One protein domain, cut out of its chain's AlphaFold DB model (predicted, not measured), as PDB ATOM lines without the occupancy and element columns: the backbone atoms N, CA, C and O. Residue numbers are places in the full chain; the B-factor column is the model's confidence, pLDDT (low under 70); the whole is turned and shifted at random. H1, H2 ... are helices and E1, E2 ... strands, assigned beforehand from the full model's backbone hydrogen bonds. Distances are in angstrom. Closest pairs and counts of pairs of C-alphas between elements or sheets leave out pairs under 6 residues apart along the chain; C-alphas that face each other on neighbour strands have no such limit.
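What this domain is: This is residues 58 to 118 and 172 to 196 of the 196 residues of an uncharacterized protein of Phycisphaerales bacterium (UniProt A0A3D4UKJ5). A small sheet of three parallel strands has a helix over each of its two faces: H2 over one, with H1 side by side with it, and H4 over the opposite one, packing on E3 with its first part, while residues 188 to 196, of which 188 to 193 belong to H4, stick out free. The short H3 sits at the far end of E2, away from the other helices, and a long loop, residues 80 to 93, leads from E1 to H2. The printed part has 86 residues with four named helices and three named strands, in the order H1 E1 H2 E2 H3 E3 H4; the sheet runs E1 E2 E3, and the class is mixed, helices and strands. The whole is only just loose, close to compact, with a radius of gyration of the C-alphas of 14.6 A, and only just flat, spanning 40 by 35 by 19 A.

How they stand to each other: Start with inner strand E2, residues 105 to 112, between the edge strands E1, residues 74 to 79, and E3, residues 172 to 175. E1 and E2 are parallel at 18 degrees; look for N 75 and O 105, 2.8 A apart and within hydrogen-bond range. E2 and E3 are parallel at 18 degrees too, with N 110 and O 172 within hydrogen-bond range at 2.8 A. H2, residues 94 to 101, is on the sheet at a height over the sheet of 10.8 A, only just over E2 alone, with 2 of its 8 C-alphas falling on E1; it runs along the strands, at 6 degrees to E2 on the local plane. E1, H2 and E2 form a strand-helix-strand unit, two parallel neighbour strands with a helix between them in the chain, and its crossover is right-handed. H1, residues 58 to 68, touches H2, the closest C-alphas being those of Gly 66 and Leu 100, 5.8 A apart, at a shallow tilt of 31 degrees, the same way. H1 only grazes the sheet, with its residues 58 to 65. On the opposite face from H2, H4, residues 181 to 193, lies over E3 at a height over the sheet of 9.1 A and runs along the strands, at 9 degrees to E3 on the local plane; the closest C-alphas of E3 and H4, those of Val 172 and Pro 183, are 6.7 A apart. H3, residues 114 to 117, is not on the sheet and is apart from H1, H2 and H4. In H1, H2 and H4 every O i to N i+4 pair is within hydrogen-bond range; H3 is too short for such a pair.

Where its parts are: Find C-alpha 105 at (-30.193, -12.496, -32.877); from there E2 runs 22.4 A to C-alpha 112 at (-12.518, 1.169, -31.930). E1 measures 16.3 A and E3 10.0 A. H1 begins at C-alpha 58, (-27.050, 3.020, -39.153), and is 15.3 A long; H2 is 10.5 A and H3 5.4 A. H4 runs 18.8 A and ends at C-alpha 193, (-20.492, -23.306, -25.235).

The domain as a whole: The two C-alphas farthest apart, those of Arg 71 and Glu 118, are 41.8 A apart. Residues 119 to 171 are not printed, and C-alphas 118 and 172 are 20.9 A apart across this cut. Of the links that are printed whole, E1 to H2 is long and the others are tight. The mean pLDDT of the printed part is 90.0; look for values under 70 at residue 88 and residues 195 to 196.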
ATOM      1  N   LEU A  58     -26.834   4.300 -39.828       91.31
ATOM      2  CA  LEU A  58     -27.050   3.020 -39.153       91.31
ATOM      3  C   LEU A  58     -28.516   2.841 -38.715       91.31
ATOM      4  O   LEU A  58     -29.060   1.739 -38.806       91.31
ATOM      5  N   SER A  59     -29.166   3.911 -38.250       91.88
ATOM      6  CA  SER A  59     -30.573   3.874 -37.841       91.88
ATOM      7  C   SER A  59     -31.482   3.484 -39.011       91.88
ATOM      8  O   SER A  59     -32.308   2.572 -38.884       91.88
ATOM      9  N   ASP A  60     -31.262   4.092 -40.180       90.44
ATOM     10  CA  ASP A  60     -32.008   3.793 -41.406       90.44
ATOM     11  C   ASP A  60     -31.786   2.348 -41.857       90.44
ATOM     12  O   ASP A  60     -32.746   1.632 -42.158       90.44
ATOM     13  N   ALA A  61     -30.537   1.876 -41.795       91.44
ATOM     14  CA  ALA A  61     -30.193   0.502 -42.138       91.44
ATOM     15  C   ALA A  61     -30.937  -0.520 -41.262       91.44
ATOM     16  O   ALA A  61     -31.523  -1.485 -41.768       91.44
ATOM     17  N   LEU A  62     -30.976  -0.289 -39.946       93.50
ATOM     18  CA  LEU A  62     -31.694  -1.144 -38.996       93.50
ATOM     19  C   LEU A  62     -33.213  -1.125 -39.241       93.50
ATOM     20  O   LEU A  62     -33.866  -2.175 -39.183       93.50
ATOM     21  N   HIS A  63     -33.781   0.046 -39.544       92.06
ATOM     22  CA  HIS A  63     -35.195   0.192 -39.884       92.06
ATOM     23  C   HIS A  63     -35.564  -0.546 -41.172       92.06
ATOM     24  O   HIS A  63     -36.556  -1.289 -41.203       92.06
ATOM     25  N   GLU A  64     -34.766  -0.374 -42.222       90.44
ATOM     26  CA  GLU A  64     -34.956  -1.061 -43.492       90.44
ATOM     27  C   GLU A  64     -34.874  -2.578 -43.301       90.44
ATOM     28  O   GLU A  64     -35.767  -3.302 -43.751       90.44
ATOM     29  N   LEU A  65     -33.880  -3.071 -42.555       91.44
ATOM     30  CA  LEU A  65     -33.705  -4.500 -42.303       91.44
ATOM     31  C   LEU A  65     -34.909  -5.107 -41.567       91.44
ATOM     32  O   LEU A  65     -35.409  -6.164 -41.958       91.44
ATOM     33  N   GLY A  66     -35.444  -4.421 -40.551       91.06
ATOM     34  CA  GLY A  66     -36.659  -4.859 -39.852       91.06
ATOM     35  C   GLY A  66     -37.910  -4.855 -40.749       91.06
ATOM     36  O   GLY A  66     -38.825  -5.687 -40.603       91.06
ATOM     37  N   ARG A  67     -37.967  -3.945 -41.729       90.19
ATOM     38  CA  ARG A  67     -39.046  -3.888 -42.725       90.19
ATOM     39  C   ARG A  67     -38.926  -4.989 -43.771       90.19
ATOM     40  O   ARG A  67     -39.934  -5.635 -44.050       90.19
ATOM     41  N   THR A  68     -37.744  -5.231 -44.318       88.81
ATOM     42  CA  THR A  68     -37.548  -6.108 -45.481       88.81
ATOM     43  C   THR A  68     -37.295  -7.561 -45.086       88.81
ATOM     44  O   THR A  68     -37.807  -8.480 -45.736       88.81
ATOM     45  N   HIS A  69     -36.573  -7.815 -43.991       89.19
ATOM     46  CA  HIS A  69     -36.196  -9.164 -43.590       89.19
ATOM     47  C   HIS A  69     -37.147  -9.745 -42.542       89.19
ATOM     48  O   HIS A  69     -36.994  -9.594 -41.332       89.19
ATOM     49  N   LYS A  70     -38.174 -10.466 -43.006       87.44
ATOM     50  CA  LYS A  70     -39.214 -10.997 -42.110       87.44
ATOM     51  C   LYS A  70     -38.889 -12.331 -41.436       87.44
ATOM     52  O   LYS A  70     -39.619 -12.701 -40.520       87.44
ATOM     53  N   ARG A  71     -37.842 -13.049 -41.841       90.50
ATOM     54  CA  ARG A  71     -37.465 -14.334 -41.226       90.50
ATOM     55  C   ARG A  71     -36.449 -14.114 -40.110       90.50
ATOM     56  O   ARG A  71     -35.634 -13.205 -40.199       90.50
ATOM     57  N   ARG A  72     -36.501 -14.941 -39.060       91.56
ATOM     58  CA  ARG A  72     -35.496 -14.914 -37.990       91.56
ATOM     59  C   ARG A  72     -34.117 -15.189 -38.593       91.56
ATOM     60  O   ARG A  72     -33.969 -16.104 -39.400       91.56
ATOM     61  N   ALA A  73     -33.137 -14.382 -38.206       92.50
ATOM     62  CA  ALA A  73     -31.768 -14.453 -38.697       92.50
ATOM     63  C   ALA A  73     -30.796 -14.039 -37.590       92.50
ATOM     64  O   ALA A  73     -31.201 -13.386 -36.625       92.50
ATOM     65  N   VAL A  74     -29.528 -14.409 -37.758       91.94
ATOM     66  CA  VAL A  74     -28.421 -13.812 -37.008       91.94
ATOM     67  C   VAL A  74     -27.943 -12.608 -37.806       91.94
ATOM     68  O   VAL A  74     -27.619 -12.746 -38.985       91.94
ATOM     69  N   VAL A  75     -27.922 -11.439 -37.180       94.12
ATOM     70  CA  VAL A  75     -27.544 -10.176 -37.813       94.12
ATOM     71  C   VAL A  75     -26.288  -9.661 -37.127       94.12
ATOM     72  O   VAL A  75     -26.283  -9.417 -35.922       94.12
ATOM     73  N   PHE A  76     -25.219  -9.516 -37.905       95.06
ATOM     74  CA  PHE A  76     -23.973  -8.907 -37.455       95.06
ATOM     75  C   PHE A  76     -23.968  -7.439 -37.878       95.06
ATOM     76  O   PHE A  76     -24.135  -7.152 -39.062       95.06
ATOM     77  N   VAL A  77     -23.779  -6.532 -36.923       95.69
ATOM     78  CA  VAL A  77     -23.698  -5.086 -37.164       95.69
ATOM     79  C   VAL A  77     -22.268  -4.645 -36.894       95.69
ATOM     80  O   VAL A  77     -21.827  -4.722 -35.752       95.69
ATOM     81  N   LEU A  78     -21.546  -4.219 -37.928       94.50
ATOM     82  CA  LEU A  78     -20.171  -3.720 -37.828       94.50
ATOM     83  C   LEU A  78     -20.181  -2.196 -37.967       94.50
ATOM     84  O   LEU A  78     -20.629  -1.693 -38.994       94.50
ATOM     85  N   SER A  79     -19.738  -1.480 -36.937       93.69
ATOM     86  CA  SER A  79     -19.719  -0.011 -36.894       93.69
ATOM     87  C   SER A  79     -18.838   0.474 -35.739       93.69
ATOM     88  O   SER A  79     -18.584  -0.285 -34.805       93.69
ATOM     89  N   ASP A  80     -18.404   1.729 -35.781       92.88
ATOM     90  CA  ASP A  80     -17.866   2.447 -34.616       92.88
ATOM     91  C   ASP A  80     -18.972   2.874 -33.623       92.88
ATOM     92  O   ASP A  80     -18.708   3.088 -32.442       92.88
ATOM     93  N   PHE A  81     -20.232   2.917 -34.078       94.56
ATOM     94  CA  PHE A  81     -21.418   3.380 -33.350       94.56
ATOM     95  C   PHE A  81     -21.358   4.845 -32.882       94.56
ATOM     96  O   PHE A  81     -22.136   5.247 -32.012       94.56
ATOM     97  N   LEU A  82     -20.486   5.655 -33.490       90.00
ATOM     98  CA  LEU A  82     -20.305   7.067 -33.145       90.00
ATOM     99  C   LEU A  82     -21.335   7.983 -33.821       90.00
ATOM    100  O   LEU A  82     -21.617   9.081 -33.333       90.00
ATOM    101  N   SER A  83     -21.946   7.548 -34.930       83.56
ATOM    102  CA  SER A  83     -23.018   8.326 -35.558       83.56
ATOM    103  C   SER A  83     -24.261   8.360 -34.665       83.56
ATOM    104  O   SER A  83     -24.655   7.343 -34.095       83.56
ATOM    105  N   GLY A  84     -24.917   9.520 -34.577       83.62
ATOM    106  CA  GLY A  84     -26.200   9.644 -33.877       83.62
ATOM    107  C   GLY A  84     -26.118   9.816 -32.356       83.62
ATOM    108  O   GLY A  84     -27.159   9.862 -31.699       83.62
ATOM    109  N   LEU A  85     -24.914   9.969 -31.784       87.31
ATOM    110  CA  LEU A  85     -24.709  10.209 -30.344       87.31
ATOM    111  C   LEU A  85     -25.118  11.617 -29.871       87.31
ATOM    112  O   LEU A  85     -25.222  11.865 -28.672       87.31
ATOM    113  N   ASN A  86     -25.380  12.546 -30.793       76.50
ATOM    114  CA  ASN A  86     -25.717  13.942 -30.479       76.50
ATOM    115  C   ASN A  86     -27.144  14.137 -29.935       76.50
ATOM    116  O   ASN A  86     -27.542  15.263 -29.637       76.50
ATOM    117  N   ASN A  87     -27.928  13.067 -29.810       70.88
ATOM    118  CA  ASN A  87     -29.288  13.133 -29.296       70.88
ATOM    119  C   ASN A  87     -29.293  13.202 -27.763       70.88
ATOM    120  O   ASN A  87     -28.588  12.462 -27.078       70.88
ATOM    121  N   HIS A  88     -30.124  14.086 -27.202       67.31
ATOM    122  CA  HIS A  88     -30.304  14.211 -25.756       67.31
ATOM    123  C   HIS A  88     -31.015  12.969 -25.185       67.31
ATOM    124  O   HIS A  88     -32.233  12.961 -25.029       67.31
ATOM    125  N   GLY A  89     -30.259  11.914 -24.869       80.06
ATOM    126  CA  GLY A  89     -30.734  10.779 -24.071       80.06
ATOM    127  C   GLY A  89     -30.203   9.419 -24.514       80.06
ATOM    128  O   GLY A  89     -29.650   8.692 -23.693       80.06
ATOM    129  N   GLU A  90     -30.368   9.069 -25.789       89.31
ATOM    130  CA  GLU A  90     -29.860   7.818 -26.362       89.31
ATOM    131  C   GLU A  90     -29.470   7.994 -27.839       89.31
ATOM    132  O   GLU A  90     -30.020   8.876 -28.505       89.31
ATOM    133  N   PRO A  91     -28.562   7.155 -28.369       93.75
ATOM    134  CA  PRO A  91     -28.234   7.139 -29.790       93.75
ATOM    135  C   PRO A  91     -29.468   6.854 -30.658       93.75
ATOM    136  O   PRO A  91     -30.315   6.039 -30.282       93.75
ATOM    137  N   ASP A  92     -29.561   7.465 -31.843       92.62
ATOM    138  CA  ASP A  92     -30.690   7.258 -32.773       92.62
ATOM    139  C   ASP A  92     -30.917   5.784 -33.147       92.62
ATOM    140  O   ASP A  92     -32.056   5.325 -33.248       92.62
ATOM    141  N   TRP A  93     -29.835   5.020 -33.283       93.88
ATOM    142  CA  TRP A  93     -29.843   3.610 -33.636       93.88
ATOM    143  C   TRP A  93     -30.258   2.692 -32.475       93.88
ATOM    144  O   TRP A  93     -30.589   1.525 -32.706       93.88
ATOM    145  N   ALA A  94     -30.293   3.172 -31.227       94.62
ATOM    146  CA  ALA A  94     -30.556   2.326 -30.059       94.62
ATOM    147  C   ALA A  94     -31.974   1.733 -30.079       94.62
ATOM    148  O   ALA A  94     -32.174   0.533 -29.856       94.62
ATOM    149  N   LYS A  95     -32.984   2.552 -30.396       93.69
ATOM    150  CA  LYS A  95     -34.379   2.105 -30.511       93.69
ATOM    151  C   LYS A  95     -34.601   1.090 -31.645       93.69
ATOM    152  O   LYS A  95     -35.159   0.028 -31.345       93.69
ATOM    153  N   PRO A  96     -34.206   1.341 -32.909       94.50
ATOM    154  CA  PRO A  96     -34.376   0.349 -33.968       94.50
ATOM    155  C   PRO A  96     -33.570  -0.925 -33.702       94.50
ATOM    156  O   PRO A  96     -34.071  -2.014 -33.982       94.50
ATOM    157  N   MET A  97     -32.397  -0.835 -33.067       95.44
ATOM    158  CA  MET A  97     -31.636  -2.012 -32.643       95.44
ATOM    159  C   MET A  97     -32.415  -2.865 -31.633       95.44
ATOM    160  O   MET A  97     -32.535  -4.074 -31.827       95.44
ATOM    161  N   ARG A  98     -33.025  -2.250 -30.605       94.62
ATOM    162  CA  ARG A  98     -33.919  -2.953 -29.660       94.62
ATOM    163  C   ARG A  98     -35.056  -3.673 -30.378       94.62
ATOM    164  O   ARG A  98     -35.326  -4.836 -30.092       94.62
ATOM    165  N   MET A  99     -35.724  -2.990 -31.306       93.56
ATOM    166  CA  MET A  99     -36.844  -3.562 -32.060       93.56
ATOM    167  C   MET A  99     -36.398  -4.740 -32.930       93.56
ATOM    168  O   MET A  99     -37.073  -5.766 -32.986       93.56
ATOM    169  N   LEU A 100     -35.244  -4.618 -33.584       94.50
ATOM    170  CA  LEU A 100     -34.688  -5.672 -34.418       94.50
ATOM    171  C   LEU A 100     -34.257  -6.888 -33.571       94.50
ATOM    172  O   LEU A 100     -34.527  -8.026 -33.956       94.50
ATOM    173  N   GLY A 101     -33.686  -6.658 -32.384       92.88
ATOM    174  CA  GLY A 101     -33.262  -7.698 -31.437       92.88
ATOM    175  C   GLY A 101     -34.399  -8.542 -30.851       92.88
ATOM    176  O   GLY A 101     -34.179  -9.680 -30.447       92.88
ATOM    177  N   GLN A 102     -35.644  -8.048 -30.864       91.75
ATOM    178  CA  GLN A 102     -36.814  -8.853 -30.472       91.75
ATOM    179  C   GLN A 102     -37.070 -10.024 -31.429       91.75
ATOM    180  O   GLN A 102     -37.694 -11.017 -31.058       91.75
ATOM    181  N   LYS A 103     -36.614  -9.902 -32.679       92.56
ATOM    182  CA  LYS A 103     -36.898 -10.853 -33.755       92.56
ATOM    183  C   LYS A 103     -35.659 -11.576 -34.264       92.56
ATOM    184  O   LYS A 103     -35.745 -12.743 -34.652       92.56
ATOM    185  N   HIS A 104     -34.530 -10.881 -34.309       93.88
ATOM    186  CA  HIS A 104     -33.259 -11.376 -34.816       93.88
ATOM    187  C   HIS A 104     -32.268 -11.515 -33.666       93.88
ATOM    188  O   HIS A 104     -32.340 -10.795 -32.678       93.88
ATOM    189  N   GLU A 105     -31.324 -12.436 -33.801       92.88
ATOM    190  CA  GLU A 105     -30.193 -12.496 -32.877       92.88
ATOM    191  C   GLU A 105     -29.147 -11.490 -33.355       92.88
ATOM    192  O   GLU A 105     -28.563 -11.673 -34.425       92.88
ATOM    193  N   LEU A 106     -28.961 -10.410 -32.599       94.88
ATOM    194  CA  LEU A 106     -28.039  -9.337 -32.953       94.88
ATOM    195  C   LEU A 106     -26.681  -9.526 -32.291       94.88
ATOM    196  O   LEU A 106     -26.589  -9.773 -31.090       94.88
ATOM    197  N   VAL A 107     -25.638  -9.345 -33.094       95.12
ATOM    198  CA  VAL A 107     -24.245  -9.318 -32.654       95.12
ATOM    199  C   VAL A 107     -23.627  -8.018 -33.145       95.12
ATOM    200  O   VAL A 107     -23.501  -7.813 -34.354       95.12
ATOM    201  N   THR A 108     -23.246  -7.138 -32.229       96.50
ATOM    202  CA  THR A 108     -22.541  -5.901 -32.550       96.50
ATOM    203  C   THR A 108     -21.040  -6.160 -32.553       96.50
ATOM    204  O   THR A 108     -20.471  -6.723 -31.620       96.50
ATOM    205  N   LEU A 109     -20.398  -5.791 -33.650       96.50
ATOM    206  CA  LEU A 109     -18.958  -5.775 -33.822       96.50
ATOM    207  C   LEU A 109     -18.552  -4.301 -33.756       96.50
ATOM    208  O   LEU A 109     -18.696  -3.580 -34.742       96.50
ATOM    209  N   GLN A 110     -18.152  -3.836 -32.576       96.50
ATOM    210  CA  GLN A 110     -17.761  -2.445 -32.377       96.50
ATOM    211  C   GLN A 110     -16.315  -2.255 -32.825       96.50
ATOM    212  O   GLN A 110     -15.417  -2.870 -32.253       96.50
ATOM    213  N   LEU A 111     -16.104  -1.412 -33.830       95.25
ATOM    214  CA  LEU A 111     -14.780  -0.931 -34.208       95.25
ATOM    215  C   LEU A 111     -14.357   0.185 -33.251       95.25
ATOM    216  O   LEU A 111     -15.173   1.027 -32.896       95.25
ATOM    217  N   THR A 112     -13.101   0.160 -32.821       95.44
ATOM    218  CA  THR A 112     -12.518   1.169 -31.930       95.44
ATOM    219  C   THR A 112     -11.097   1.493 -32.364       95.44
ATOM    220  O   THR A 112     -10.337   0.591 -32.735       95.44
ATOM    221  N   ASP A 113     -10.714   2.759 -32.270       93.62
ATOM    222  CA  ASP A 113      -9.340   3.208 -32.477       93.62
ATOM    223  C   ASP A 113      -8.790   3.852 -31.193       93.62
ATOM    224  O   ASP A 113      -9.473   4.674 -30.582       93.62
ATOM    225  N   PRO A 114      -7.562   3.535 -30.738       94.00
ATOM    226  CA  PRO A 114      -6.985   4.202 -29.569       94.00
ATOM    227  C   PRO A 114      -6.972   5.734 -29.665       94.00
ATOM    228  O   PRO A 114      -7.110   6.414 -28.645       94.00
ATOM    229  N   LEU A 115      -6.846   6.288 -30.876       92.50
ATOM    230  CA  LEU A 115      -6.869   7.730 -31.113       92.50
ATOM    231  C   LEU A 115      -8.253   8.352 -30.903       92.50
ATOM    232  O   LEU A 115      -8.316   9.558 -30.675       92.50
ATOM    233  N   GLU A 116      -9.334   7.564 -30.919       92.12
ATOM    234  CA  GLU A 116     -10.679   8.022 -30.535       92.12
ATOM    235  C   GLU A 116     -10.765   8.312 -29.032       92.12
ATOM    236  O   GLU A 116     -11.567   9.138 -28.600       92.12
ATOM    237  N   PHE A 117      -9.911   7.677 -28.223       95.00
ATOM    238  CA  PHE A 117      -9.910   7.822 -26.767       95.00
ATOM    239  C   PHE A 117      -8.830   8.764 -26.251       95.00
ATOM    240  O   PHE A 117      -9.037   9.461 -25.250       95.00
ATOM    241  N   GLU A 118      -7.672   8.791 -26.907       94.19
ATOM    242  CA  GLU A 118      -6.509   9.534 -26.440       94.19
ATOM    243  C   GLU A 118      -5.802  10.269 -27.579       94.19
ATOM    244  O   GLU A 118      -5.261   9.679 -28.512       94.19
ATOM    245  N   VAL A 172     -18.919  -7.558 -29.455       95.25
ATOM    246  CA  VAL A 172     -17.515  -7.901 -29.680       95.25
ATOM    247  C   VAL A 172     -16.784  -6.623 -30.045       95.25
ATOM    248  O   VAL A 172     -17.097  -5.991 -31.049       95.25
ATOM    249  N   GLU A 173     -15.816  -6.237 -29.228       94.56
ATOM    250  CA  GLU A 173     -14.944  -5.106 -29.529       94.56
ATOM    251  C   GLU A 173     -13.791  -5.544 -30.433       94.56
ATOM    252  O   GLU A 173     -13.175  -6.593 -30.221       94.56
ATOM    253  N   LEU A 174     -13.518  -4.734 -31.450       95.19
ATOM    254  CA  LEU A 174     -12.464  -4.906 -32.432       95.19
ATOM    255  C   LEU A 174     -11.644  -3.613 -32.465       95.19
ATOM    256  O   LEU A 174     -12.160  -2.560 -32.831       95.19
ATOM    257  N   SER A 175     -10.371  -3.694 -32.086       93.81
ATOM    258  CA  SER A 175      -9.470  -2.540 -32.112       93.81
ATOM    259  C   SER A 175      -8.673  -2.483 -33.413       93.81
ATOM    260  O   SER A 175      -8.203  -3.517 -33.894       93.81
ATOM    261  N   THR A 176      -8.463  -1.280 -33.949       92.56
ATOM    262  CA  THR A 176      -7.571  -1.026 -35.096       92.56
ATOM    263  C   THR A 176      -6.090  -1.243 -34.765       92.56
ATOM    264  O   THR A 176      -5.292  -1.491 -35.666       92.56
ATOM    265  N   ALA A 177      -5.712  -1.214 -33.482       91.50
ATOM    266  CA  ALA A 177      -4.330  -1.389 -33.032       91.50
ATOM    267  C   ALA A 177      -3.909  -2.858 -32.844       91.50
ATOM    268  O   ALA A 177      -2.751  -3.132 -32.528       91.50
ATOM    269  N   GLY A 178      -4.832  -3.809 -33.008       88.69
ATOM    270  CA  GLY A 178      -4.595  -5.219 -32.712       88.69
ATOM    271  C   GLY A 178      -5.237  -6.185 -33.703       88.69
ATOM    272  O   GLY A 178      -5.787  -5.814 -34.738       88.69
ATOM    273  N   SER A 179      -5.163  -7.476 -33.378       87.25
ATOM    274  CA  SER A 179      -5.806  -8.520 -34.176       87.25
ATOM    275  C   SER A 179      -7.319  -8.504 -33.968       87.25
ATOM    276  O   SER A 179      -7.807  -8.808 -32.883       87.25
ATOM    277  N   PHE A 180      -8.080  -8.249 -35.031       87.69
ATOM    278  CA  PHE A 180      -9.541  -8.397 -35.021       87.69
ATOM    279  C   PHE A 180      -9.997  -9.869 -35.068       87.69
ATOM    280  O   PHE A 180     -11.159 -10.178 -34.805       87.69
ATOM    281  N   ILE A 181      -9.102 -10.802 -35.413       88.25
ATOM    282  CA  ILE A 181      -9.431 -12.227 -35.554       88.25
ATOM    283  C   ILE A 181      -9.630 -12.884 -34.187       88.25
ATOM    284  O   ILE A 181     -10.564 -13.663 -34.000       88.25
ATOM    285  N   GLU A 182      -8.768 -12.567 -33.226       89.12
ATOM    286  CA  GLU A 182      -8.765 -13.210 -31.913       89.12
ATOM    287  C   GLU A 182     -10.048 -12.922 -31.098       89.12
ATOM    288  O   GLU A 182     -10.649 -13.883 -30.606       89.12
ATOM    289  N   PRO A 183     -10.557 -11.672 -31.008       90.44
ATOM    290  CA  PRO A 183     -11.853 -11.394 -30.386       90.44
ATOM    291  C   PRO A 183     -13.011 -12.154 -31.042       90.44
ATOM    292  O   PRO A 183     -13.861 -12.702 -30.340       90.44
ATOM    293  N   LEU A 184     -13.024 -12.249 -32.378       88.81
ATOM    294  CA  LEU A 184     -14.063 -12.976 -33.110       88.81
ATOM    295  C   LEU A 184     -14.032 -14.477 -32.809       88.81
ATOM    296  O   LEU A 184     -15.082 -15.067 -32.558       88.81
ATOM    297  N   ILE A 185     -12.848 -15.103 -32.810       88.75
ATOM    298  CA  ILE A 185     -12.703 -16.527 -32.473       88.75
ATOM    299  C   ILE A 185     -13.197 -16.787 -31.049       88.75
ATOM    300  O   ILE A 185     -14.027 -17.677 -30.852       88.75
ATOM    301  N   ARG A 186     -12.742 -15.984 -30.074       89.56
ATOM    302  CA  ARG A 186     -13.182 -16.098 -28.675       89.56
ATOM    303  C   ARG A 186     -14.698 -16.005 -28.551       89.56
ATOM    304  O   ARG A 186     -15.310 -16.830 -27.875       89.56
ATOM    305  N   TYR A 187     -15.307 -15.040 -29.235       90.38
ATOM    306  CA  TYR A 187     -16.756 -14.873 -29.236       90.38
ATOM    307  C   TYR A 187     -17.486 -16.110 -29.785       90.38
ATOM    308  O   TYR A 187     -18.411 -16.617 -29.148       90.38
ATOM    309  N   PHE A 188     -17.057 -16.643 -30.934       87.19
ATOM    310  CA  PHE A 188     -17.691 -17.828 -31.519       87.19
ATOM    311  C   PHE A 188     -17.555 -19.072 -30.635       87.19
ATOM    312  O   PHE A 188     -18.531 -19.808 -30.492       87.19
ATOM    313  N   GLN A 189     -16.404 -19.266 -29.987       87.44
ATOM    314  CA  GLN A 189     -16.196 -20.359 -29.031       87.44
ATOM    315  C   GLN A 189     -17.114 -20.234 -27.808       87.44
ATOM    316  O   GLN A 189     -17.775 -21.196 -27.422       87.44
ATOM    317  N   GLN A 190     -17.210 -19.039 -27.215       87.69
ATOM    318  CA  GLN A 190     -18.102 -18.794 -26.076       87.69
ATOM    319  C   GLN A 190     -19.570 -19.029 -26.434       87.69
ATOM    320  O   GLN A 190     -20.322 -19.608 -25.649       87.69
ATOM    321  N   ARG A 191     -19.983 -18.612 -27.631       84.19
ATOM    322  CA  ARG A 191     -21.354 -18.803 -28.106       84.19
ATOM    323  C   ARG A 191     -21.686 -20.269 -28.369       84.19
ATOM    324  O   ARG A 191     -22.818 -20.670 -28.116       84.19
ATOM    325  N   GLU A 192     -20.730 -21.065 -28.845       84.06
ATOM    326  CA  GLU A 192     -20.912 -22.513 -28.983       84.06
ATOM    327  C   GLU A 192     -21.119 -23.179 -27.616       84.06
ATOM    328  O   GLU A 192     -22.035 -23.985 -27.468       84.06
ATOM    329  N   MET A 193     -20.347 -22.781 -26.599       81.94
ATOM    330  CA  MET A 193     -20.492 -23.306 -25.235       81.94
ATOM    331  C   MET A 193     -21.836 -22.947 -24.591       81.94
ATOM    332  O   MET A 193     -22.413 -23.787 -23.919       81.94
ATOM    333  N   ARG A 194     -22.375 -21.740 -24.823       81.06
ATOM    334  CA  ARG A 194     -23.700 -21.324 -24.303       81.06
ATOM    335  C   ARG A 194     -24.884 -22.069 -24.935       81.06
ATOM    336  O   ARG A 194     -26.000 -21.959 -24.437       81.06
ATOM    337  N   ARG A 195     -24.672 -22.717 -26.084       69.31
ATOM    338  CA  ARG A 195     -25.710 -23.436 -26.844       69.31
ATOM    339  C   ARG A 195     -25.706 -24.946 -26.597       69.31
ATOM    340  O   ARG A 195     -26.605 -25.613 -27.103       69.31
ATOM    341  N   ARG A 196     -24.698 -25.460 -25.894       51.34
ATOM    342  CA  ARG A 196     -24.625 -26.841 -25.410       51.34
ATOM    343  C   ARG A 196     -25.211 -26.909 -24.008       51.34
ATOM    344  O   ARG A 196     -25.854 -27.938 -23.725       51.34
TER     345      ARG A 196